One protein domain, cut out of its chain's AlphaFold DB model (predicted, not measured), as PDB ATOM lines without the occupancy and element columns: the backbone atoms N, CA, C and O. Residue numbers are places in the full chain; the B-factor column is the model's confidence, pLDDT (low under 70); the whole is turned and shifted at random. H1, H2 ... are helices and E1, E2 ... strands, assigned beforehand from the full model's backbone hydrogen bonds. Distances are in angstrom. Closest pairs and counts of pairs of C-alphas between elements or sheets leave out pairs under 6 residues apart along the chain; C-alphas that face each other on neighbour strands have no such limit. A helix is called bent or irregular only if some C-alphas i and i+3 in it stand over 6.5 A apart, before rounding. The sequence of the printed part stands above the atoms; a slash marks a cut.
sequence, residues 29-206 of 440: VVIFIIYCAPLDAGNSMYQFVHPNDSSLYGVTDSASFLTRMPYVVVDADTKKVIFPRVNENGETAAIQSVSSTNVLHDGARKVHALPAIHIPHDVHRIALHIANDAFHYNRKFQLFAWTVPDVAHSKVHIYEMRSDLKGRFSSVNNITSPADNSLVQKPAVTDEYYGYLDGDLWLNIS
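What this domain is: This is residues 29 to 206 of the 440 residues of an uncharacterized protein of Paraburkholderia sp. BL18I3N2 (UniProt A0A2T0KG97). Picture a sandwich of two twisted sheets, partly face to face with their strands crossed: a larger, strongly twisted sheet of E1, E4, E5, E6, E9 and E10, branched at E1, and a smaller sheet of E3, E2, E7 and E8. H1 and H3 come together at one end of the long axis, while H4 and the short H2 sit by the smaller sheet. The printed part has 178 residues, 83 of them in named elements, under half: four helices and ten strands in the order E1, H1, E2, E3, E4, E5, E6, E7, H2, E8, E9, H3, E10, H4, of the mixed class. The larger sheet has parallel and antiparallel pairs, the smaller is antiparallel throughout. The whole is compact, with a radius of gyration of the C-alphas of 16.2 A and spans of 51 by 36 by 27 A.

Where its parts are: Find C-alpha 29 at (172.360, 172.386, 173.121); from there E1, residues 29 to 35, runs 19.8 A. In the same sheet look for E9, residues 153 to 160, 22.7 A long; E5, residues 107 to 113, 18.6 A; E10, residues 192 to 197, 16.5 A; E4, residues 100 to 104; and E6, residues 117 to 119. In the other sheet E2, residues 70 to 75, begins at C-alpha 70 at (162.649, 154.541, 171.910) and runs 17.2 A; E7, residues 125 to 130, is 17.1 A long; E8 is residues 143 to 147 and E3 residues 81 to 83. H3, residues 163 to 172, is 15.5 A long and irregular: C-alphas 164 and 167 are 7.4 A apart. H1 is residues 44 to 49, H2 residues 131 to 134, and H4, residues 199 to 205, ends at C-alpha 205 at (152.144, 159.258, 175.156).

How they stand to each other: Start at E1, which has three neighbours. On one side of it lie E5, antiparallel, with N 34 and O 112 at 2.8 A, and E6, antiparallel, with N 30 and O 117 at 2.9 A. On the other side lies E9, parallel at 19 degrees, with N 33 and O 156 at 2.8 A. E10 is the parallel neighbour of E9, with N 157 and O 193 at 2.8 A; E9, H3 and E10 form a strand-helix-strand unit, two parallel neighbour strands with a helix between, and a right-handed crossover. E4 and E5 are a hairpin, with N 109 and O 102 at 2.8 A. Across the sandwich, the parts of the two sheets that face each other are 9.9 A centre to centre and the strands cross at 43 degrees. In the second sheet E2 and E3 are a hairpin, with N 73 and O 83 at 2.9 A; E2 and E7 have N 72 and O 129 at 2.9 A, and E7 and E8 have N 126 and O 146 at 2.9 A. H1 and H3 touch at Met 45 and Arg 168, their closest C-alphas, 7.1 A apart, at a steep tilt of 62 degrees, opposite ways. H3 only grazes the larger sheet, with residues 163 to 172, and H4 only grazes the smaller, with residues 201 to 205. H2 is on the smaller sheet at a height of 5.1 A, over none of its strands, and only just touches H4, with 3 pairs of C-alphas within 8 A, the closest being those of Asp 133 and Ile 205, 5.6 A apart. Every O i to N i+4 pair is within hydrogen-bond range in H1 and H4, and 4 of 6 are in H3; H2 is too short for one.

The domain as a whole: The C-alphas of Asn 52 and Asp 122, the two farthest apart, are 52.4 A from each other. The printed part has no cut. The links H1 to E2, E3 to E4 and H3 to E10 are long. The mean pLDDT of the printed part is 89.5; look for values under 70 at residues 60 to 61, 63 to 64, 86 to 90 and 106.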
ATOM      1  N   VAL A  29     172.293 173.809 172.774       94.38
ATOM      2  CA  VAL A  29     172.360 172.386 173.121       94.38
ATOM      3  C   VAL A  29     171.372 172.076 174.236       94.38
ATOM      4  O   VAL A  29     171.350 172.758 175.258       94.38
ATOM      5  N   VAL A  30     170.588 171.012 174.073       96.00
ATOM      6  CA  VAL A  30     169.646 170.529 175.090       96.00
ATOM      7  C   VAL A  30     170.045 169.133 175.560       96.00
ATOM      8  O   VAL A  30     170.378 168.266 174.754       96.00
ATOM      9  N   ILE A  31     169.985 168.906 176.872       95.94
ATOM     10  CA  ILE A  31     170.155 167.587 177.495       95.94
ATOM     11  C   ILE A  31     168.906 167.268 178.314       95.94
ATOM     12  O   ILE A  31     168.557 168.012 179.231       95.94
ATOM     13  N   PHE A  32     168.260 166.138 178.031       97.00
ATOM     14  CA  PHE A  32     167.168 165.622 178.858       97.00
ATOM     15  C   PHE A  32     167.709 164.641 179.896       97.00
ATOM     16  O   PHE A  32     168.504 163.755 179.582       97.00
ATOM     17  N   ILE A  33     167.255 164.788 181.137       95.62
ATOM     18  CA  ILE A  33     167.638 163.964 182.278       95.62
ATOM     19  C   ILE A  33     166.358 163.410 182.895       95.62
ATOM     20  O   ILE A  33     165.581 164.155 183.489       95.62
ATOM     21  N   ILE A  34     166.134 162.109 182.760       95.12
ATOM     22  CA  ILE A  34     164.936 161.433 183.253       95.12
ATOM     23  C   ILE A  34     165.250 160.774 184.594       95.12
ATOM     24  O   ILE A  34     166.145 159.935 184.696       95.12
ATOM     25  N   TYR A  35     164.493 161.154 185.615       93.31
ATOM     26  CA  TYR A  35     164.560 160.621 186.966       93.31
ATOM     27  C   TYR A  35     163.427 159.626 187.155       93.31
ATOM     28  O   TYR A  35     162.271 160.025 187.303       93.31
ATOM     29  N   CYS A  36     163.757 158.341 187.180       91.00
ATOM     30  CA  CYS A  36     162.771 157.276 187.292       91.00
ATOM     31  C   CYS A  36     162.011 157.359 188.615       91.00
ATOM     32  O   CYS A  36     162.576 157.753 189.644       91.00
ATOM     33  N   ALA A  37     160.738 156.974 188.585       89.31
ATOM     34  CA  ALA A  37     159.929 156.910 189.792       89.31
ATOM     35  C   ALA A  37     160.526 155.881 190.775       89.31
ATOM     36  O   ALA A  37     160.875 154.771 190.353       89.31
ATOM     37  N   PRO A  38     160.665 156.222 192.069       85.94
ATOM     38  CA  PRO A  38     161.083 155.260 193.080       85.94
ATOM     39  C   PRO A  38     159.998 154.196 193.296       85.94
ATOM     40  O   PRO A  38     158.822 154.431 193.029       85.94
ATOM     41  N   LEU A  39     160.398 153.031 193.808       87.62
ATOM     42  CA  LEU A  39     159.477 151.967 194.225       87.62
ATOM     43  C   LEU A  39     158.481 152.498 195.253       87.62
ATOM     44  O   LEU A  39     158.915 153.177 196.171       87.62
ATOM     45  N   ASP A  40     157.197 152.145 195.174       88.62
ATOM     46  CA  ASP A  40     156.231 152.529 196.219       88.62
ATOM     47  C   ASP A  40     156.537 151.814 197.547       88.62
ATOM     48  O   ASP A  40     156.427 152.386 198.636       88.62
ATOM     49  N   ALA A  41     156.971 150.554 197.462       87.12
ATOM     50  CA  ALA A  41     157.351 149.760 198.621       87.12
ATOM     51  C   ALA A  41     158.567 150.380 199.331       87.12
ATOM     52  O   ALA A  41     159.657 150.474 198.772       87.12
ATOM     53  N   GLY A  42     158.373 150.785 200.590       85.31
ATOM     54  CA  GLY A  42     159.416 151.417 201.405       85.31
ATOM     55  C   GLY A  42     159.649 152.901 201.106       85.31
ATOM     56  O   GLY A  42     160.554 153.498 201.687       85.31
ATOM     57  N   ASN A  43     158.843 153.517 200.238       87.81
ATOM     58  CA  ASN A  43     158.946 154.937 199.948       87.81
ATOM     59  C   ASN A  43     158.183 155.776 200.974       87.81
ATOM     60  O   ASN A  43     156.972 155.640 201.141       87.81
ATOM     61  N   SER A  44     158.894 156.682 201.644       89.00
ATOM     62  CA  SER A  44     158.332 157.543 202.687       89.00
ATOM     63  C   SER A  44     157.273 158.516 202.160       89.00
ATOM     64  O   SER A  44     156.327 158.842 202.874       89.00
ATOM     65  N   MET A  45     157.398 158.972 200.912       88.75
ATOM     66  CA  MET A  45     156.406 159.823 200.259       88.75
ATOM     67  C   MET A  45     155.116 159.059 199.996       88.75
ATOM     68  O   MET A  45     154.042 159.561 200.324       88.75
ATOM     69  N   TYR A  46     155.233 157.844 199.462       90.56
ATOM     70  CA  TYR A  46     154.091 156.962 199.269       90.56
ATOM     71  C   TYR A  46     153.413 156.656 200.608       90.56
ATOM     72  O   TYR A  46     152.221 156.899 200.754       90.56
ATOM     73  N   GLN A  47     154.170 156.208 201.614       91.38
ATOM     74  CA  GLN A  47     153.640 155.873 202.943       91.38
ATOM     75  C   GLN A  47     152.967 157.057 203.643       91.38
ATOM     76  O   GLN A  47     152.074 156.858 204.462       91.38
ATOM     77  N   PHE A  48     153.387 158.286 203.340       91.44
ATOM     78  CA  PHE A  48     152.745 159.484 203.866       91.44
ATOM     79  C   PHE A  48     151.358 159.716 203.252       91.44
ATOM     80  O   PHE A  48     150.431 160.078 203.970       91.44
ATOM     81  N   VAL A  49     151.220 159.538 201.934       92.12
ATOM     82  CA  VAL A  49     149.946 159.752 201.224       92.12
ATOM     83  C   VAL A  49     148.999 158.563 201.418       92.12
ATOM     84  O   VAL A  49     147.805 158.759 201.624       92.12
ATOM     85  N   HIS A  50     149.545 157.346 201.427       93.00
ATOM     86  CA  HIS A  50     148.825 156.071 201.490       93.00
ATOM     87  C   HIS A  50     149.356 155.204 202.644       93.00
ATOM     88  O   HIS A  50     150.077 154.224 202.418       93.00
ATOM     89  N   PRO A  51     149.054 155.559 203.906       92.31
ATOM     90  CA  PRO A  51     149.615 154.873 205.064       92.31
ATOM     91  C   PRO A  51     149.175 153.407 205.116       92.31
ATOM     92  O   PRO A  51     148.007 153.098 205.339       92.31
ATOM     93  N   ASN A  52     150.145 152.500 204.964       86.31
ATOM     94  CA  ASN A  52     149.980 151.041 205.015       86.31
ATOM     95  C   ASN A  52     149.038 150.437 203.956       86.31
ATOM     96  O   ASN A  52     148.619 149.290 204.109       86.31
ATOM     97  N   ASP A  53     148.732 151.157 202.874       89.62
ATOM     98  CA  ASP A  53     147.883 150.630 201.804       89.62
ATOM     99  C   ASP A  53     148.730 150.083 200.647       89.62
ATOM    100  O   ASP A  53     149.131 150.806 199.737       89.62
ATOM    101  N   SER A  54     149.012 148.781 200.669       88.06
ATOM    102  CA  SER A  54     149.695 148.097 199.562       88.06
ATOM    103  C   SER A  54     148.777 147.815 198.367       88.06
ATOM    104  O   SER A  54     149.256 147.517 197.270       88.06
ATOM    105  N   SER A  55     147.456 147.946 198.533       87.38
ATOM    106  CA  SER A  55     146.494 147.788 197.440       87.38
ATOM    107  C   SER A  55     146.553 148.958 196.453       87.38
ATOM    108  O   SER A  55     146.109 148.841 195.309       87.38
ATOM    109  N   LEU A  56     147.181 150.064 196.831       88.31
ATOM    110  CA  LEU A  56     147.408 151.186 195.934       88.31
ATOM    111  C   LEU A  56     148.791 151.174 195.289       88.31
ATOM    112  O   LEU A  56     149.058 152.074 194.499       88.31
ATOM    113  N   TYR A  57     149.638 150.160 195.521       89.06
ATOM    114  CA  TYR A  57     150.935 150.068 194.845       89.06
ATOM    115  C   TYR A  57     150.777 150.114 193.322       89.06
ATOM    116  O   TYR A  57     149.911 149.461 192.731       89.06
ATOM    117  N   GLY A  58     151.630 150.928 192.714       79.25
ATOM    118  CA  GLY A  58     151.673 151.245 191.301       79.25
ATOM    119  C   GLY A  58     153.099 151.195 190.764       79.25
ATOM    120  O   GLY A  58     153.283 150.659 189.689       79.25
ATOM    121  N   VAL A  59     154.126 151.646 191.483       76.56
ATOM    122  CA  VAL A  59     155.516 151.673 190.981       76.56
ATOM    123  C   VAL A  59     156.367 150.586 191.639       76.56
ATOM    124  O   VAL A  59     156.482 150.556 192.864       76.56
ATOM    125  N   THR A  60     156.998 149.704 190.848       68.56
ATOM    126  CA  THR A  60     157.842 148.615 191.397       68.56
ATOM    127  C   THR A  60     159.198 148.372 190.728       68.56
ATOM    128  O   THR A  60     159.888 147.482 191.207       68.56
ATOM    129  N   ASP A  61     159.600 149.108 189.682       69.94
ATOM    130  CA  ASP A  61     161.014 149.278 189.249       69.94
ATOM    131  C   ASP A  61     161.073 150.114 187.961       69.94
ATOM    132  O   ASP A  61     161.409 149.616 186.900       69.94
ATOM    133  N   SER A  62     160.715 151.400 187.982       75.12
ATOM    134  CA  SER A  62     160.617 152.138 186.708       75.12
ATOM    135  C   SER A  62     161.962 152.309 185.968       75.12
ATOM    136  O   SER A  62     162.002 152.525 184.756       75.12
ATOM    137  N   ALA A  63     163.078 152.169 186.686       62.16
ATOM    138  CA  ALA A  63     164.423 152.445 186.202       62.16
ATOM    139  C   ALA A  63     164.963 151.438 185.191       62.16
ATOM    140  O   ALA A  63     165.414 151.814 184.107       62.16
ATOM    141  N   SER A  64     164.892 150.147 185.516       65.69
ATOM    142  CA  SER A  64     165.354 149.086 184.612       65.69
ATOM    143  C   SER A  64     164.611 149.118 183.271       65.69
ATOM    144  O   SER A  64     165.110 148.628 182.258       65.69
ATOM    145  N   PHE A  65     163.439 149.754 183.241       74.31
ATOM    146  CA  PHE A  65     162.487 149.699 182.142       74.31
ATOM    147  C   PHE A  65     162.446 150.945 181.257       74.31
ATOM    148  O   PHE A  65     161.665 150.972 180.308       74.31
ATOM    149  N   LEU A  66     163.297 151.948 181.498       86.81
ATOM    150  CA  LEU A  66     163.547 153.005 180.508       86.81
ATOM    151  C   LEU A  66     164.733 152.690 179.598       86.81
ATOM    152  O   LEU A  66     164.802 153.211 178.490       86.81
ATOM    153  N   THR A  67     165.642 151.808 180.015       88.06
ATOM    154  CA  THR A  67     166.770 151.389 179.172       88.06
ATOM    155  C   THR A  67     166.258 150.814 177.850       88.06
ATOM    156  O   THR A  67     165.393 149.939 177.821       88.06
ATOM    157  N   ARG A  68     166.814 151.301 176.740       90.06
ATOM    158  CA  ARG A  68     166.418 151.007 175.357       90.06
ATOM    159  C   ARG A  68     164.987 151.425 174.982       90.06
ATOM    160  O   ARG A  68     164.485 150.950 173.965       90.06
ATOM    161  N   MET A  69     164.306 152.253 175.771       92.25
ATOM    162  CA  MET A  69     163.033 152.842 175.346       92.25
ATOM    163  C   MET A  69     163.284 153.743 174.126       92.25
ATOM    164  O   MET A  69     164.245 154.519 174.162       92.25
ATOM    165  N   PRO A  70     162.489 153.653 173.052       94.50
ATOM    166  CA  PRO A  70     162.649 154.541 171.910       94.50
ATOM    167  C   PRO A  70     162.253 155.981 172.261       94.50
ATOM    168  O   PRO A  70     161.364 156.211 173.085       94.50
ATOM    169  N   TYR A  71     162.913 156.949 171.629       95.94
ATOM    170  CA  TYR A  71     162.545 158.360 171.677       95.94
ATOM    171  C   TYR A  71     162.962 159.111 170.411       95.94
ATOM    172  O   TYR A  71     163.882 158.701 169.696       95.94
ATOM    173  N   VAL A  72     162.308 160.247 170.175       96.25
ATOM    174  CA  VAL A  72     162.739 161.276 169.223       96.25
ATOM    175  C   VAL A  72     162.514 162.667 169.806       96.25
ATOM    176  O   VAL A  72     161.602 162.876 170.606       96.25
ATOM    177  N   VAL A  73     163.323 163.633 169.379       96.44
ATOM    178  CA  VAL A  73     163.055 165.059 169.593       96.44
ATOM    179  C   VAL A  73     162.637 165.661 168.269       96.44
ATOM    180  O   VAL A  73     163.304 165.452 167.256       96.44
ATOM    181  N   VAL A  74     161.534 166.397 168.281       95.94
ATOM    182  CA  VAL A  74     160.955 167.026 167.095       95.94
ATOM    183  C   VAL A  74     160.888 168.532 167.267       95.94
ATOM    184  O   VAL A  74     160.827 169.038 168.388       95.94
ATOM    185  N   ASP A  75     160.853 169.240 166.148       96.12
ATOM    186  CA  ASP A  75     160.360 170.608 166.104       96.12
ATOM    187  C   ASP A  75     158.876 170.573 166.479       96.12
ATOM    188  O   ASP A  75     158.075 169.856 165.868       96.12
ATOM    189  N   ALA A  76     158.512 171.298 167.535       97.38
ATOM    190  CA  ALA A  76     157.159 171.246 168.066       97.38
ATOM    191  C   ALA A  76     156.125 171.765 167.052       97.38
ATOM    192  O   ALA A  76     154.999 171.256 167.012       97.38
ATOM    193  N   ASP A  77     156.516 172.729 166.221       96.81
ATOM    194  CA  ASP A  77     155.638 173.434 165.296       96.81
ATOM    195  C   ASP A  77     155.551 172.693 163.955       96.81
ATOM    196  O   ASP A  77     154.450 172.437 163.465       96.81
ATOM    197  N   THR A  78     156.690 172.266 163.395       95.19
ATOM    198  CA  THR A  78     156.728 171.588 162.081       95.19
ATOM    199  C   THR A  78     156.623 170.062 162.157       95.19
ATOM    200  O   THR A  78     156.440 169.412 161.130       95.19
ATOM    201  N   LYS A  79     156.738 169.476 163.357       93.81
ATOM    202  CA  LYS A  79     156.790 168.019 163.622       93.81
ATOM    203  C   LYS A  79     157.999 167.298 163.016       93.81
ATOM    204  O   LYS A  79     158.096 166.074 163.122       93.81
ATOM    205  N   LYS A  80     158.940 168.028 162.415       92.69
ATOM    206  CA  LYS A  80     160.157 167.461 161.834       92.69
ATOM    207  C   LYS A  80     161.042 166.855 162.920       92.69
ATOM    208  O   LYS A  80     161.289 167.493 163.942       92.69
ATOM    209  N   VAL A  81     161.574 165.654 162.686       93.62
ATOM    210  CA  VAL A  81     162.539 165.026 163.601       93.62
ATOM    211  C   VAL A  81     163.849 165.819 163.607       93.62
ATOM    212  O   VAL A  81     164.498 166.002 162.578       93.62
ATOM    213  N   ILE A  82     164.243 166.284 164.791       92.69
ATOM    214  CA  ILE A  82     165.523 166.950 165.061       92.69
ATOM    215  C   ILE A  82     166.561 165.928 165.511       92.69
ATOM    216  O   ILE A  82     167.738 166.087 165.190       92.69
ATOM    217  N   PHE A  83     166.138 164.906 166.262       93.44
ATOM    218  CA  PHE A  83     167.006 163.855 166.777       93.44
ATOM    219  C   PHE A  83     166.258 162.512 166.924       93.44
ATOM    220  O   PHE A  83     165.151 162.516 167.466       93.44
ATOM    221  N   PRO A  84     166.860 161.373 166.527       89.19
ATOM    222  CA  PRO A  84     168.125 161.270 165.802       89.19
ATOM    223  C   PRO A  84     167.966 161.771 164.355       89.19
ATOM    224  O   PRO A  84     166.907 161.635 163.747       89.19
ATOM    225  N   ARG A  85     169.018 162.375 163.789       71.31
ATOM    226  CA  ARG A  85     169.008 162.840 162.391       71.31
ATOM    227  C   ARG A  85     169.420 161.722 161.456       71.31
ATOM    228  O   ARG A  85     170.571 161.669 161.039       71.31
ATOM    229  N   VAL A  86     168.485 160.841 161.139       67.25
ATOM    230  CA  VAL A  86     168.744 159.775 160.163       67.25
ATOM    231  C   VAL A  86     168.018 160.069 158.849       67.25
ATOM    232  O   VAL A  86     168.627 160.009 157.786       67.25
ATOM    233  N   ASN A  87     166.758 160.512 158.908       59.31
ATOM    234  CA  ASN A  87     166.009 161.126 157.803       59.31
ATOM    235  C   ASN A  87     164.790 161.905 158.358       59.31
ATOM    236  O   ASN A  87     164.597 161.954 159.571       59.31
ATOM    237  N   GLU A  88     163.972 162.526 157.496       56.72
ATOM    238  CA  GLU A  88     162.814 163.348 157.915       56.72
ATOM    239  C   GLU A  88     161.777 162.575 158.748       56.72
ATOM    240  O   GLU A  88     161.086 163.169 159.578       56.72
ATOM    241  N   ASN A  89     161.702 161.253 158.566       62.50
ATOM    242  CA  ASN A  89     160.660 160.412 159.144       62.50
ATOM    243  C   ASN A  89     161.151 159.490 160.271       62.50
ATOM    244  O   ASN A  89     160.377 159.189 161.186       62.50
ATOM    245  N   GLY A  90     162.400 159.032 160.233       64.19
ATOM    246  CA  GLY A  90     162.776 157.738 160.793       64.19
ATOM    247  C   GLY A  90     164.253 157.627 161.136       64.19
ATOM    248  O   GLY A  90     165.111 157.578 160.270       64.19
ATOM    249  N   GLU A  91     164.547 157.614 162.420       81.06
ATOM    250  CA  GLU A  91     164.724 156.412 163.237       81.06
ATOM    251  C   GLU A  91     164.354 156.839 164.663       81.06
ATOM    252  O   GLU A  91     164.166 158.030 164.931       81.06
ATOM    253  N   THR A  92     164.197 155.901 165.588       88.31
ATOM    254  CA  THR A  92     164.121 156.250 167.010       88.31
ATOM    255  C   THR A  92     165.495 156.076 167.626       88.31
ATOM    256  O   THR A  92     166.136 155.046 167.421       88.31
ATOM    257  N   ALA A  93     165.930 157.035 168.434       92.75
ATOM    258  CA  ALA A  93     167.049 156.792 169.328       92.75
ATOM    259  C   ALA A  93     166.573 155.920 170.494       92.75
ATOM    260  O   ALA A  93     165.381 155.858 170.788       92.75
ATOM    261  N   ALA A  94     167.496 155.251 171.176       92.25
ATOM    262  CA  ALA A  94     167.182 154.422 172.332       92.25
ATOM    263  C   ALA A  94     167.784 155.047 173.595       92.25
ATOM    264  O   ALA A  94     168.954 155.436 173.599       92.25
ATOM    265  N   ILE A  95     166.995 155.162 174.667       90.81
ATOM    266  CA  ILE A  95     167.491 155.648 175.960       90.81
ATOM    267  C   ILE A  95     168.618 154.715 176.423       90.81
ATOM    268  O   ILE A  95     168.457 153.493 176.465       90.81
ATOM    269  N   GLN A  96     169.774 155.286 176.750       88.69
ATOM    270  CA  GLN A  96     170.938 154.516 177.184       88.69
ATOM    271  C   GLN A  96     170.742 153.962 178.603       88.69
ATOM    272  O   GLN A  96     169.795 154.323 179.308       88.69
ATOM    273  N   SER A  97     171.620 153.054 179.031       83.38
ATOM    274  CA  SER A  97     171.582 152.511 180.391       83.38
ATOM    275  C   SER A  97     171.706 153.612 181.448       83.38
ATOM    276  O   SER A  97     172.182 154.712 181.169       83.38
ATOM    277  N   VAL A  98     171.290 153.295 182.675       76.56
ATOM    278  CA  VAL A  98     171.336 154.209 183.824       76.56
ATOM    279  C   VAL A  98     172.711 154.872 183.935       76.56
ATOM    280  O   VAL A  98     173.730 154.189 184.022       76.56
ATOM    281  N   SER A  99     172.732 156.202 183.967       73.69
ATOM    282  CA  SER A  99     173.962 156.992 184.037       73.69
ATOM    283  C   SER A  99     174.395 157.287 185.473       73.69
ATOM    284  O   SER A  99     175.576 157.507 185.729       73.69
ATOM    285  N   SER A 100     173.455 157.326 186.425       81.69
ATOM    286  CA  SER A 100     173.748 157.617 187.834       81.69
ATOM    287  C   SER A 100     172.575 157.284 188.766       81.69
ATOM    288  O   SER A 100     171.490 156.885 188.340       81.69
ATOM    289  N   THR A 101     172.802 157.427 190.075       77.50
ATOM    290  CA  THR A 101     171.747 157.462 191.097       77.50
ATOM    291  C   THR A 101     171.751 158.849 191.738       77.50
ATOM    292  O   THR A 101     172.817 159.363 192.070       77.50
ATOM    293  N   ASN A 102     170.579 159.457 191.899       77.69
ATOM    294  CA  ASN A 102     170.402 160.750 192.552       77.69
ATOM    295  C   ASN A 102     169.521 160.569 193.791       77.69
ATOM    296  O   ASN A 102     168.493 159.899 193.719       77.69
ATOM    297  N   VAL A 103     169.938 161.130 194.924       72.38
ATOM    298  CA  VAL A 103     169.161 161.088 196.163       72.38
ATOM    299  C   VAL A 103     168.386 162.393 196.273       72.38
ATOM    300  O   VAL A 103     168.974 163.449 196.496       72.38
ATOM    301  N   LEU A 104     167.069 162.303 196.120       75.88
ATOM    302  CA  LEU A 104     166.135 163.378 196.442       75.88
ATOM    303  C   LEU A 104     165.398 163.030 197.742       75.88
ATOM    304  O   LEU A 104     165.565 161.941 198.298       75.88
ATOM    305  N   HIS A 105     164.560 163.942 198.237       73.75
ATOM    306  CA  HIS A 105     163.804 163.721 199.476       73.75
ATOM    307  C   HIS A 105     162.804 162.557 199.400       73.75
ATOM    308  O   HIS A 105     162.317 162.098 200.431       73.75
ATOM    309  N   ASP A 106     162.512 162.060 198.199       69.81
ATOM    310  CA  ASP A 106     161.642 160.914 197.952       69.81
ATOM    311  C   ASP A 106     162.403 159.601 197.719       69.81
ATOM    312  O   ASP A 106     161.798 158.594 197.353       69.81
ATOM    313  N   GLY A 107     163.716 159.603 197.960       75.25
ATOM    314  CA  GLY A 107     164.574 158.428 197.907       75.25
ATOM    315  C   GLY A 107     165.601 158.458 196.777       75.25
ATOM    316  O   GLY A 107     165.831 159.464 196.103       75.25
ATOM    317  N   ALA A 108     166.266 157.318 196.598       81.38
ATOM    318  CA  ALA A 108     167.240 157.124 195.537       81.38
ATOM    319  C   ALA A 108     166.522 156.875 194.205       81.38
ATOM    320  O   ALA A 108     165.867 155.851 194.019       81.38
ATOM    321  N   ARG A 109     166.690 157.797 193.260       85.56
ATOM    322  CA  ARG A 109     166.187 157.679 191.895       85.56
ATOM    323  C   ARG A 109     167.312 157.278 190.958       85.56
ATOM    324  O   ARG A 109     168.414 157.829 191.010       85.56
ATOM    325  N   LYS A 110     167.033 156.329 190.073       88.56
ATOM    326  CA  LYS A 110     167.908 156.054 188.934       88.56
ATOM    327  C   LYS A 110     167.693 157.127 187.876       88.56
ATOM    328  O   LYS A 110     166.591 157.657 187.738       88.56
ATOM    329  N   VAL A 111     168.767 157.461 187.176       91.12
ATOM    330  CA  VAL A 111     168.785 158.574 186.233       91.12
ATOM    331  C   VAL A 111     169.254 158.091 184.872       91.12
ATOM    332  O   VAL A 111     170.269 157.400 184.778       91.12
ATOM    333  N   HIS A 112     168.537 158.500 183.830       92.06
ATOM    334  CA  HIS A 112     168.961 158.376 182.441       92.06
ATOM    335  C   HIS A 112     169.212 159.766 181.872       92.06
ATOM    336  O   HIS A 112     168.309 160.600 181.860       92.06
ATOM    337  N   ALA A 113     170.424 160.014 181.390       93.00
ATOM    338  CA  ALA A 113     170.721 161.190 180.587       93.00
ATOM    339  C   ALA A 113     170.662 160.813 179.103       93.00
ATOM    340  O   ALA A 113     171.281 159.836 178.678       93.00
ATOM    341  N   LEU A 114     169.912 161.583 178.322       94.00
ATOM    342  CA  LEU A 114     169.986 161.514 176.866       94.00
ATOM    343  C   LEU A 114     171.284 162.204 176.398       94.00
ATOM    344  O   LEU A 114     171.813 163.053 177.125       94.00
ATOM    345  N   PRO A 115     171.827 161.855 175.219       92.88
ATOM    346  CA  PRO A 115     172.951 162.577 174.633       92.88
ATOM    347  C   PRO A 115     172.639 164.071 174.476       92.88
ATOM    348  O   PRO A 115     171.482 164.488 174.457       92.88
ATOM    349  N   ALA A 116     173.693 164.875 174.340       93.75
ATOM    350  CA  ALA A 116     173.565 166.280 173.983       93.75
ATOM    351  C   ALA A 116     172.945 166.413 172.585       93.75
ATOM    352  O   ALA A 116     173.440 165.829 171.619       93.75
ATOM    353  N   ILE A 117     171.857 167.175 172.486       94.25
ATOM    354  CA  ILE A 117     171.103 167.362 171.248       94.25
ATOM    355  C   ILE A 117     171.278 168.807 170.790       94.25
ATOM    356  O   ILE A 117     170.891 169.739 171.492       94.25
ATOM    357  N   HIS A 118     171.857 168.982 169.604       93.69
ATOM    358  CA  HIS A 118     172.025 170.290 168.975       93.69
ATOM    359  C   HIS A 118     170.704 170.740 168.344       93.69
ATOM    360  O   HIS A 118     170.121 170.035 167.513       93.69
ATOM    361  N   ILE A 119     170.239 171.922 168.739       93.88
ATOM    362  CA  ILE A 119     169.007 172.531 168.248       93.88
ATOM    363  C   ILE A 119     169.359 173.518 167.133       93.88
ATOM    364  O   ILE A 119     170.106 174.466 167.377       93.88
ATOM    365  N   PRO A 120     168.821 173.338 165.913       91.81
ATOM    366  CA  PRO A 120     169.037 174.275 164.814       91.81
ATOM    367  C   PRO A 120     168.649 175.694 165.163       91.81
ATOM    368  O   PRO A 120     167.700 175.914 165.911       91.81
ATOM    369  N   HIS A 121     169.327 176.663 164.558       89.62
ATOM    370  CA  HIS A 121     169.012 178.073 164.749       89.62
ATOM    371  C   HIS A 121     167.561 178.422 164.357       89.62
ATOM    372  O   HIS A 121     166.938 179.256 165.005       89.62
ATOM    373  N   ASP A 122     167.005 177.771 163.332       90.94
ATOM    374  CA  ASP A 122     165.635 177.976 162.843       90.94
ATOM    375  C   ASP A 122     164.550 177.263 163.673       90.94
ATOM    376  O   ASP A 122     163.367 177.547 163.506       90.94
ATOM    377  N   VAL A 123     164.925 176.376 164.602       93.94
ATOM    378  CA  VAL A 123     163.975 175.663 165.469       93.94
ATOM    379  C   VAL A 123     163.829 176.383 166.803       93.94
ATOM    380  O   VAL A 123     164.712 176.328 167.655       93.94
ATOM    381  N   HIS A 124     162.691 177.020 167.061       94.94
ATOM    382  CA  HIS A 124     162.476 177.732 168.329       94.94
ATOM    383  C   HIS A 124     161.801 176.885 169.406       94.94
ATOM    384  O   HIS A 124     162.059 177.094 170.592       94.94
ATOM    385  N   ARG A 125     160.963 175.922 169.013       97.56
ATOM    386  CA  ARG A 125     160.224 175.061 169.936       97.56
ATOM    387  C   ARG A 125     160.519 173.600 169.661       97.56
ATOM    388  O   ARG A 125     160.525 173.172 168.511       97.56
ATOM    389  N   ILE A 126     160.727 172.829 170.720       97.69
ATOM    390  CA  ILE A 126     160.966 171.388 170.632       97.69
ATOM    391  C   ILE A 126     159.959 170.620 171.473       97.69
ATOM    392  O   ILE A 126     159.405 171.156 172.431       97.69
ATOM    393  N   ALA A 127     159.741 169.362 171.117       98.06
ATOM    394  CA  ALA A 127     158.980 168.414 171.914       98.06
ATOM    395  C   ALA A 127     159.656 167.043 171.900       98.06
ATOM    396  O   ALA A 127     160.375 166.696 170.958       98.06
ATOM    397  N   LEU A 128     159.404 166.265 172.945       97.75
ATOM    398  CA  LEU A 128     159.849 164.888 173.066       97.75
ATOM    399  C   LEU A 128     158.699 163.947 172.675       97.75
ATOM    400  O   LEU A 128     157.547 164.183 173.026       97.75
ATOM    401  N   HIS A 129     159.023 162.864 171.982       96.81
ATOM    402  CA  HIS A 129     158.168 161.684 171.869       96.81
ATOM    403  C   HIS A 129     158.957 160.496 172.422       96.81
ATOM    404  O   HIS A 129     160.135 160.344 172.090       96.81
ATOM    405  N   ILE A 130     158.346 159.673 173.274       95.12
ATOM    406  CA  ILE A 130     158.988 158.499 173.891       95.12
ATOM    407  C   ILE A 130     158.091 157.269 173.784       95.12
ATOM    408  O   ILE A 130     156.897 157.386 173.531       95.12
ATOM    409  N   ALA A 131     158.663 156.089 174.029       92.62
ATOM    410  CA  ALA A 131     157.955 154.813 173.961       92.62
ATOM    411  C   ALA A 131     157.288 154.602 172.590       92.62
ATOM    412  O   ALA A 131     157.862 154.965 171.565       92.62
ATOM    413  N   ASN A 132     156.121 153.963 172.533       91.31
ATOM    414  CA  ASN A 132     155.490 153.643 171.253       91.31
ATOM    415  C   ASN A 132     155.025 154.889 170.467       91.31
ATOM    416  O   ASN A 132     154.969 154.821 169.244       91.31
ATOM    417  N   ASP A 133     154.804 156.034 171.115       93.19
ATOM    418  CA  ASP A 133     154.554 157.325 170.454       93.19
ATOM    419  C   ASP A 133     155.813 157.905 169.781       93.19
ATOM    420  O   ASP A 133     155.703 158.773 168.926       93.19
ATOM    421  N   ALA A 134     157.018 157.385 170.047       93.25
ATOM    422  CA  ALA A 134     158.224 157.787 169.316       93.25
ATOM    423  C   ALA A 134     158.236 157.324 167.847       93.25
ATOM    424  O   ALA A 134     158.968 157.900 167.030       93.25
ATOM    425  N   PHE A 135     157.452 156.305 167.489       90.94
ATOM    426  CA  PHE A 135     157.370 155.793 166.121       90.94
ATOM    427  C   PHE A 135     156.529 156.711 165.234       90.94
ATOM    428  O   PHE A 135     155.500 157.224 165.657       90.94
ATOM    429  N   HIS A 136     156.955 156.907 163.983       88.38
ATOM    430  CA  HIS A 136     156.381 157.906 163.071       88.38
ATOM    431  C   HIS A 136     154.849 157.847 162.966       88.38
ATOM    432  O   HIS A 136     154.204 158.887 163.051       88.38
ATOM    433  N   TYR A 137     154.268 156.650 162.839       85.88
ATOM    434  CA  TYR A 137     152.817 156.466 162.702       85.88
ATOM    435  C   TYR A 137     152.025 156.724 163.993       85.88
ATOM    436  O   TYR A 137     150.813 156.943 163.936       85.88
ATOM    437  N   ASN A 138     152.705 156.758 165.138       90.38
ATOM    438  CA  ASN A 138     152.083 156.830 166.456       90.38
ATOM    439  C   ASN A 138     152.258 158.189 167.135       90.38
ATOM    440  O   ASN A 138     151.566 158.434 168.116       90.38
ATOM    441  N   ARG A 139     153.125 159.069 166.607       91.50
ATOM    442  CA  ARG A 139     153.404 160.419 167.134       91.50
ATOM    443  C   ARG A 139     152.144 161.285 167.139       91.50
ATOM    444  O   ARG A 139     151.866 162.006 166.180       91.50
ATOM    445  N   LYS A 140     151.394 161.244 168.235       92.19
ATOM    446  CA  LYS A 140     150.141 161.990 168.425       92.19
ATOM    447  C   LYS A 140     150.240 162.978 169.577       92.19
ATOM    448  O   LYS A 140     149.550 163.998 169.543       92.19
ATOM    449  N   PHE A 141     151.113 162.732 170.556       96.19
ATOM    450  CA  PHE A 141     151.245 163.593 171.727       96.19
ATOM    451  C   PHE A 141     152.652 164.169 171.869       96.19
ATOM    452  O   PHE A 141     153.635 163.450 171.963       96.19
ATOM    453  N   GLN A 142     152.760 165.494 171.933       97.19
ATOM    454  CA  GLN A 142     154.036 166.166 172.165       97.19
ATOM    455  C   GLN A 142     154.297 166.340 173.654       97.19
ATOM    456  O   GLN A 142     153.717 167.221 174.296       97.19
ATOM    457  N   LEU A 143     155.201 165.522 174.191       97.75
ATOM    458  CA  LEU A 143     155.636 165.623 175.575       97.75
ATOM    459  C   LEU A 143     156.546 166.849 175.736       97.75
ATOM    460  O   LEU A 143     157.573 166.975 175.066       97.75
ATOM    461  N   PHE A 144     156.160 167.752 176.635       97.69
ATOM    462  CA  PHE A 144     156.882 168.977 176.979       97.69
ATOM    463  C   PHE A 144     157.212 169.874 175.778       97.69
ATOM    464  O   PHE A 144     158.355 170.296 175.608       97.69
ATOM    465  N   ALA A 145     156.209 170.190 174.950       97.38
ATOM    466  CA  ALA A 145     156.368 171.184 173.890       97.38
ATOM    467  C   ALA A 145     156.783 172.543 174.483       97.38
ATOM    468  O   ALA A 145     155.997 173.211 175.158       97.38
ATOM    469  N   TRP A 146     158.019 172.965 174.226       95.88
ATOM    470  CA  TRP A 146     158.661 174.062 174.947       95.88
ATOM    471  C   TRP A 146     159.547 174.908 174.034       95.88
ATOM    472  O   TRP A 146     160.144 174.406 173.083       95.88
ATOM    473  N   THR A 147     159.618 176.207 174.324       96.56
ATOM    474  CA  THR A 147     160.466 177.170 173.614       96.56
ATOM    475  C   THR A 147     161.882 177.112 174.164       96.56
ATOM    476  O   THR A 147     162.096 177.439 175.329       96.56
ATOM    477  N   VAL A 148     162.842 176.731 173.324       94.12
ATOM    478  CA  VAL A 148     164.249 176.618 173.716       94.12
ATOM    479  C   VAL A 148     164.831 178.026 173.906       94.12
ATOM    480  O   VAL A 148     164.840 178.795 172.939       94.12
ATOM    481  N   PRO A 149     165.320 178.379 175.108       91.69
ATOM    482  CA  PRO A 149     165.902 179.680 175.394       91.69
ATOM    483  C   PRO A 149     167.131 179.933 174.528       91.69
ATOM    484  O   PRO A 149     167.806 178.999 174.089       91.69
ATOM    485  N   ASP A 150     167.447 181.209 174.331       86.69
ATOM    486  CA  ASP A 150     168.655 181.633 173.625       86.69
ATOM    487  C   ASP A 150     169.880 181.589 174.554       86.69
ATOM    488  O   ASP A 150     170.479 182.601 174.911       86.69
ATOM    489  N   VAL A 151     170.183 180.385 175.041       83.00
ATOM    490  CA  VAL A 151     171.326 180.080 175.907       83.00
ATOM    491  C   VAL A 151     172.090 178.903 175.317       83.00
ATOM    492  O   VAL A 151     171.495 177.999 174.729       83.00
ATOM    493  N   ALA A 152     173.413 178.892 175.489       81.19
ATOM    494  CA  ALA A 152     174.272 177.889 174.859       81.19
ATOM    495  C   ALA A 152     173.905 176.448 175.266       81.19
ATOM    496  O   ALA A 152     173.904 175.544 174.433       81.19
ATOM    497  N   HIS A 153     173.551 176.222 176.537       91.75
ATOM    498  CA  HIS A 153     173.280 174.882 177.061       91.75
ATOM    499  C   HIS A 153     172.092 174.885 178.016       91.75
ATOM    500  O   HIS A 153     172.168 175.494 179.074       91.75
ATOM    501  N   SER A 154     171.031 174.150 177.685       95.06
ATOM    502  CA  SER A 154     169.883 173.922 178.564       95.06
ATOM    503  C   SER A 154     169.830 172.473 179.048       95.06
ATOM    504  O   SER A 154     170.067 171.536 178.280       95.06
ATOM    505  N   LYS A 155     169.448 172.260 180.309       96.31
ATOM    506  CA  LYS A 155     169.107 170.927 180.831       96.31
ATOM    507  C   LYS A 155     167.635 170.851 181.198       96.31
ATOM    508  O   LYS A 155     167.100 171.754 181.833       96.31
ATOM    509  N   VAL A 156     166.998 169.741 180.852       97.38
ATOM    510  CA  VAL A 156     165.592 169.468 181.161       97.38
ATOM    511  C   VAL A 156     165.510 168.242 182.063       97.38
ATOM    512  O   VAL A 156     165.837 167.133 181.652       97.38
ATOM    513  N   HIS A 157     165.066 168.437 183.299       96.31
ATOM    514  CA  HIS A 157     164.873 167.396 184.302       96.31
ATOM    515  C   HIS A 157     163.428 166.880 184.250       96.31
ATOM    516  O   HIS A 157     162.486 167.591 184.586       96.31
ATOM    517  N   ILE A 158     163.239 165.629 183.848       96.75
ATOM    518  CA  ILE A 158     161.930 164.978 183.797       96.75
ATOM    519  C   ILE A 158     161.808 164.068 185.013       96.75
ATOM    520  O   ILE A 158     162.503 163.057 185.102       96.75
ATOM    521  N   TYR A 159     160.932 164.409 185.955       94.94
ATOM    522  CA  TYR A 159     160.675 163.570 187.124       94.94
ATOM    523  C   TYR A 159     159.501 162.642 186.855       94.94
ATOM    524  O   TYR A 159     158.350 163.075 186.826       94.94
ATOM    525  N   GLU A 160     159.788 161.357 186.681       93.75
ATOM    526  CA  GLU A 160     158.748 160.348 186.582       93.75
ATOM    527  C   GLU A 160     158.144 160.091 187.973       93.75
ATOM    528  O   GLU A 160     158.882 159.908 188.946       93.75
ATOM    529  N   MET A 161     156.819 160.120 188.116       90.88
ATOM    530  CA  MET A 161     156.148 159.917 189.411       90.88
ATOM    531  C   MET A 161     154.676 159.559 189.247       90.88
ATOM    532  O   MET A 161     154.116 159.716 188.179       90.88
ATOM    533  N   ARG A 162     154.011 159.100 190.302       90.94
ATOM    534  CA  ARG A 162     152.559 158.912 190.245       90.94
ATOM    535  C   ARG A 162     151.834 160.253 190.297       90.94
ATOM    536  O   ARG A 162     152.294 161.185 190.963       90.94
ATOM    537  N   SER A 163     150.678 160.317 189.647       91.50
ATOM    538  CA  SER A 163     149.880 161.548 189.535       91.50
ATOM    539  C   SER A 163     149.435 162.067 190.914       91.50
ATOM    540  O   SER A 163     149.498 163.264 191.190       91.50
ATOM    541  N   ASP A 164     149.095 161.157 191.831       91.69
ATOM    542  CA  ASP A 164     148.675 161.439 193.212       91.69
ATOM    543  C   ASP A 164     149.813 161.893 194.147       91.69
ATOM    544  O   ASP A 164     149.553 162.463 195.208       91.69
ATOM    545  N   LEU A 165     151.080 161.698 193.762       92.12
ATOM    546  CA  LEU A 165     152.244 162.094 194.563       92.12
ATOM    547  C   LEU A 165     152.830 163.456 194.164       92.12
ATOM    548  O   LEU A 165     153.650 163.995 194.913       92.12
ATOM    549  N   LYS A 166     152.394 164.054 193.042       91.94
ATOM    550  CA  LYS A 166     152.909 165.333 192.512       91.94
ATOM    551  C   LYS A 166     152.979 166.438 193.566       91.94
ATOM    552  O   LYS A 166     154.047 166.992 193.817       91.94
ATOM    553  N   GLY A 167     151.857 166.724 194.231       91.69
ATOM    554  CA  GLY A 167     151.778 167.810 195.215       91.69
ATOM    555  C   GLY A 167     152.708 167.596 196.413       91.69
ATOM    556  O   GLY A 167     153.372 168.527 196.873       91.69
ATOM    557  N   ARG A 168     152.823 166.347 196.884       92.75
ATOM    558  CA  ARG A 168     153.741 166.001 197.971       92.75
ATOM    559  C   ARG A 168     155.195 166.128 197.523       92.75
ATOM    560  O   ARG A 168     155.985 166.701 198.269       92.75
ATOM    561  N   PHE A 169     155.534 165.651 196.326       92.31
ATOM    562  CA  PHE A 169     156.871 165.787 195.750       92.31
ATOM    563  C   PHE A 169     157.297 167.248 195.629       92.31
ATOM    564  O   PHE A 169     158.392 167.594 196.076       92.31
ATOM    565  N   SER A 170     156.423 168.108 195.103       92.50
ATOM    566  CA  SER A 170     156.667 169.550 195.027       92.50
ATOM    567  C   SER A 170     156.930 170.148 196.414       92.50
ATOM    568  O   SER A 170     157.938 170.825 196.621       92.50
ATOM    569  N   SER A 171     156.072 169.826 197.391       92.31
ATOM    570  CA  SER A 171     156.169 170.343 198.760       92.31
ATOM    571  C   SER A 171     157.461 169.935 199.469       92.31
ATOM    572  O   SER A 171     158.123 170.794 200.043       92.31
ATOM    573  N   VAL A 172     157.852 168.655 199.435       91.19
ATOM    574  CA  VAL A 172     159.037 168.196 200.190       91.19
ATOM    575  C   VAL A 172     160.357 168.625 199.557       91.19
ATOM    576  O   VAL A 172     161.358 168.716 200.259       91.19
ATOM    577  N   ASN A 173     160.373 168.889 198.248       88.62
ATOM    578  CA  ASN A 173     161.566 169.355 197.542       88.62
ATOM    579  C   ASN A 173     161.617 170.885 197.402       88.62
ATOM    580  O   ASN A 173     162.539 171.392 196.769       88.62
ATOM    581  N   ASN A 174     160.661 171.623 197.986       89.75
ATOM    582  CA  ASN A 174     160.556 173.084 197.885       89.75
ATOM    583  C   ASN A 174     160.597 173.597 196.433       89.75
ATOM    584  O   ASN A 174     161.260 174.588 196.126       89.75
ATOM    585  N   ILE A 175     159.893 172.907 195.536       89.88
ATOM    586  CA  ILE A 175     159.753 173.298 194.130       89.88
ATOM    587  C   ILE A 175     158.285 173.557 193.803       89.88
ATOM    588  O   ILE A 175     157.385 172.969 194.401       89.88
ATOM    589  N   THR A 176     158.028 174.418 192.823       92.38
ATOM    590  CA  THR A 176     156.670 174.653 192.320       92.38
ATOM    591  C   THR A 176     156.198 173.439 191.524       92.38
ATOM    592  O   THR A 176     156.987 172.834 190.797       92.38
ATOM    593  N   SER A 177     154.921 173.080 191.635       93.06
ATOM    594  CA  SER A 177     154.322 172.064 190.765       93.06
ATOM    595  C   SER A 177     154.146 172.651 189.358       93.06
ATOM    596  O   SER A 177     153.403 173.627 189.224       93.06
ATOM    597  N   PRO A 178     154.824 172.131 188.318       94.31
ATOM    598  CA  PRO A 178     154.550 172.519 186.940       94.31
ATOM    599  C   PRO A 178     153.106 172.158 186.579       94.31
ATOM    600  O   PRO A 178     152.563 171.183 187.098       94.31
ATOM    601  N   ALA A 179     152.501 172.905 185.655       94.75
ATOM    602  CA  ALA A 179     151.264 172.457 185.026       94.75
ATOM    603  C   ALA A 179     151.509 171.156 184.239       94.75
ATOM    604  O   ALA A 179     152.646 170.858 183.845       94.75
ATOM    605  N   ASP A 180     150.449 170.397 183.976       94.25
ATOM    606  CA  ASP A 180     150.560 169.161 183.205       94.25
ATOM    607  C   ASP A 180     151.172 169.419 181.824       94.25
ATOM    608  O   ASP A 180     150.879 170.415 181.161       94.25
ATOM    609  N   ASN A 181     152.066 168.519 181.411       97.19
ATOM    610  CA  ASN A 181     152.831 168.612 180.168       97.19
ATOM    611  C   ASN A 181     153.648 169.913 179.988       97.19
ATOM    612  O   ASN A 181     153.972 170.288 178.860       97.19
ATOM    613  N   SER A 182     153.996 170.615 181.071       97.06
ATOM    614  CA  SER A 182     154.777 171.856 181.011       97.06
ATOM    615  C   SER A 182     156.161 171.719 181.644       97.06
ATOM    616  O   SER A 182     156.394 170.868 182.507       97.06
ATOM    617  N   LEU A 183     157.076 172.586 181.208       97.06
ATOM    618  CA  LEU A 183     158.382 172.778 181.828       97.06
ATOM    619  C   LEU A 183     158.414 174.125 182.538       97.06
ATOM    620  O   LEU A 183     157.974 175.135 181.986       97.06
ATOM    621  N   VAL A 184     158.991 174.151 183.735       95.75
ATOM    622  CA  VAL A 184     159.269 175.385 184.477       95.75
ATOM    623  C   VAL A 184     160.754 175.471 184.804       95.75
ATOM    624  O   VAL A 184     161.429 174.455 184.963       95.75
ATOM    625  N   GLN A 185     161.281 176.687 184.881       95.25
ATOM    626  CA  GLN A 185     162.680 176.921 185.224       95.25
ATOM    627  C   GLN A 185     162.946 176.537 186.686       95.25
ATOM    628  O   GLN A 185     162.127 176.810 187.570       95.25
ATOM    629  N   LYS A 186     164.090 175.905 186.963       91.94
ATOM    630  CA  LYS A 186     164.504 175.591 188.334       91.94
ATOM    631  C   LYS A 186     164.853 176.883 189.082       91.94
ATOM    632  O   LYS A 186     165.500 177.765 188.515       91.94
ATOM    633  N   PRO A 187     164.484 177.001 190.369       86.75
ATOM    634  CA  PRO A 187     164.887 178.145 191.174       86.75
ATOM    635  C   PRO A 187     166.414 178.306 191.191       86.75
ATOM    636  O   PRO A 187     167.139 177.329 191.366       86.75
ATOM    637  N   ALA A 188     166.887 179.546 191.041       84.94
ATOM    638  CA  ALA A 188     168.299 179.937 191.122       84.94
ATOM    639  C   ALA A 188     169.252 179.369 190.045       84.94
ATOM    640  O   ALA A 188     170.459 179.587 190.152       84.94
ATOM    641  N   VAL A 189     168.750 178.702 188.995       87.25
ATOM    642  CA  VAL A 189     169.577 178.216 187.874       87.25
ATOM    643  C   VAL A 189     168.960 178.653 186.547       87.25
ATOM    644  O   VAL A 189     167.834 178.279 186.231       87.25
ATOM    645  N   THR A 190     169.686 179.455 185.764       84.38
ATOM    646  CA  THR A 190     169.137 180.127 184.573       84.38
ATOM    647  C   THR A 190     168.854 179.188 183.400       84.38
ATOM    648  O   THR A 190     167.966 179.477 182.601       84.38
ATOM    649  N   ASP A 191     169.505 178.024 183.352       91.88
ATOM    650  CA  ASP A 191     169.479 177.141 182.177       91.88
ATOM    651  C   ASP A 191     169.028 175.707 182.498       91.88
ATOM    652  O   ASP A 191     169.235 174.776 181.717       91.88
ATOM    653  N   GLU A 192     168.404 175.507 183.659       95.75
ATOM    654  CA  GLU A 192     167.814 174.222 184.023       95.75
ATOM    655  C   GLU A 192     166.299 174.338 184.177       95.75
ATOM    656  O   GLU A 192     165.779 175.232 184.841       95.75
ATOM    657  N   TYR A 193     165.589 173.386 183.584       96.88
ATOM    658  CA  TYR A 193     164.134 173.318 183.535       96.88
ATOM    659  C   TYR A 193     163.668 171.973 184.069       96.88
ATOM    660  O   TYR A 193     164.432 171.009 184.068       96.88
ATOM    661  N   TYR A 194     162.422 171.872 184.517       97.00
ATOM    662  CA  TYR A 194     161.863 170.598 184.938       97.00
ATOM    663  C   TYR A 194     160.370 170.457 184.669       97.00
ATOM    664  O   TYR A 194     159.634 171.440 184.636       97.00
ATOM    665  N   GLY A 195     159.945 169.205 184.514       97.31
ATOM    666  CA  GLY A 195     158.556 168.786 184.352       97.31
ATOM    667  C   GLY A 195     158.312 167.440 185.029       97.31
ATOM    668  O   GLY A 195     159.254 166.748 185.432       97.31
ATOM    669  N   TYR A 196     157.044 167.062 185.170       96.50
ATOM    670  CA  TYR A 196     156.641 165.771 185.733       96.50
ATOM    671  C   TYR A 196     156.125 164.861 184.630       96.50
ATOM    672  O   TYR A 196     155.299 165.303 183.845       96.50
ATOM    673  N   LEU A 197     156.600 163.616 184.583       95.94
ATOM    674  CA  LEU A 197     156.081 162.555 183.719       95.94
ATOM    675  C   LEU A 197     155.293 161.579 184.594       95.94
ATOM    676  O   LEU A 197     155.872 160.705 185.238       95.94
ATOM    677  N   ASP A 198     153.984 161.770 184.680       93.75
ATOM    678  CA  ASP A 198     153.127 160.941 185.520       93.75
ATOM    679  C   ASP A 198     152.311 159.915 184.747       93.75
ATOM    680  O   ASP A 198     152.451 159.789 183.534       93.75
ATOM    681  N   GLY A 199     151.495 159.131 185.457       92.50
ATOM    682  CA  GLY A 199     150.661 158.111 184.828       92.50
ATOM    683  C   GLY A 199     149.685 158.689 183.802       92.50
ATOM    684  O   GLY A 199     149.434 158.037 182.794       92.50
ATOM    685  N   ASP A 200     149.181 159.908 184.016       94.88
ATOM    686  CA  ASP A 200     148.308 160.593 183.056       94.88
ATOM    687  C   ASP A 200     149.065 160.998 181.781       94.88
ATOM    688  O   ASP A 200     148.579 160.805 180.668       94.88
ATOM    689  N   LEU A 201     150.297 161.497 181.902       96.12
ATOM    690  CA  LEU A 201     151.124 161.758 180.723       96.12
ATOM    691  C   LEU A 201     151.597 160.474 180.045       96.12
ATOM    692  O   LEU A 201     151.640 160.429 178.817       96.12
ATOM    693  N   TRP A 202     151.883 159.416 180.805       95.50
ATOM    694  CA  TRP A 202     152.142 158.094 180.242       95.50
ATOM    695  C   TRP A 202     150.946 157.559 179.450       95.50
ATOM    696  O   TRP A 202     151.144 156.965 178.392       95.50
ATOM    697  N   LEU A 203     149.718 157.778 179.930       95.19
ATOM    698  CA  LEU A 203     148.495 157.448 179.201       95.19
ATOM    699  C   LEU A 203     148.442 158.202 177.864       95.19
ATOM    700  O   LEU A 203     148.156 157.591 176.833       95.19
ATOM    701  N   ASN A 204     148.777 159.494 177.861       95.50
ATOM    702  CA  ASN A 204     148.745 160.337 176.663       95.50
ATOM    703  C   ASN A 204     149.822 159.993 175.621       95.50
ATOM    704  O   ASN A 204     149.536 160.024 174.429       95.50
ATOM    705  N   ILE A 205     151.040 159.653 176.053       95.19
ATOM    706  CA  ILE A 205     152.144 159.258 175.156       95.19
ATOM    707  C   ILE A 205     152.128 157.770 174.803       95.19
ATOM    708  O   ILE A 205     153.001 157.303 174.085       95.19
ATOM    709  N   SER A 206     151.202 156.985 175.348       94.25
ATOM    710  CA  SER A 206     151.073 155.584 174.955       94.25
ATOM    711  C   SER A 206     150.056 155.471 173.835       94.25
ATOM    712  O   SER A 206     148.898 155.846 174.020       94.25
TER     713      SER A 206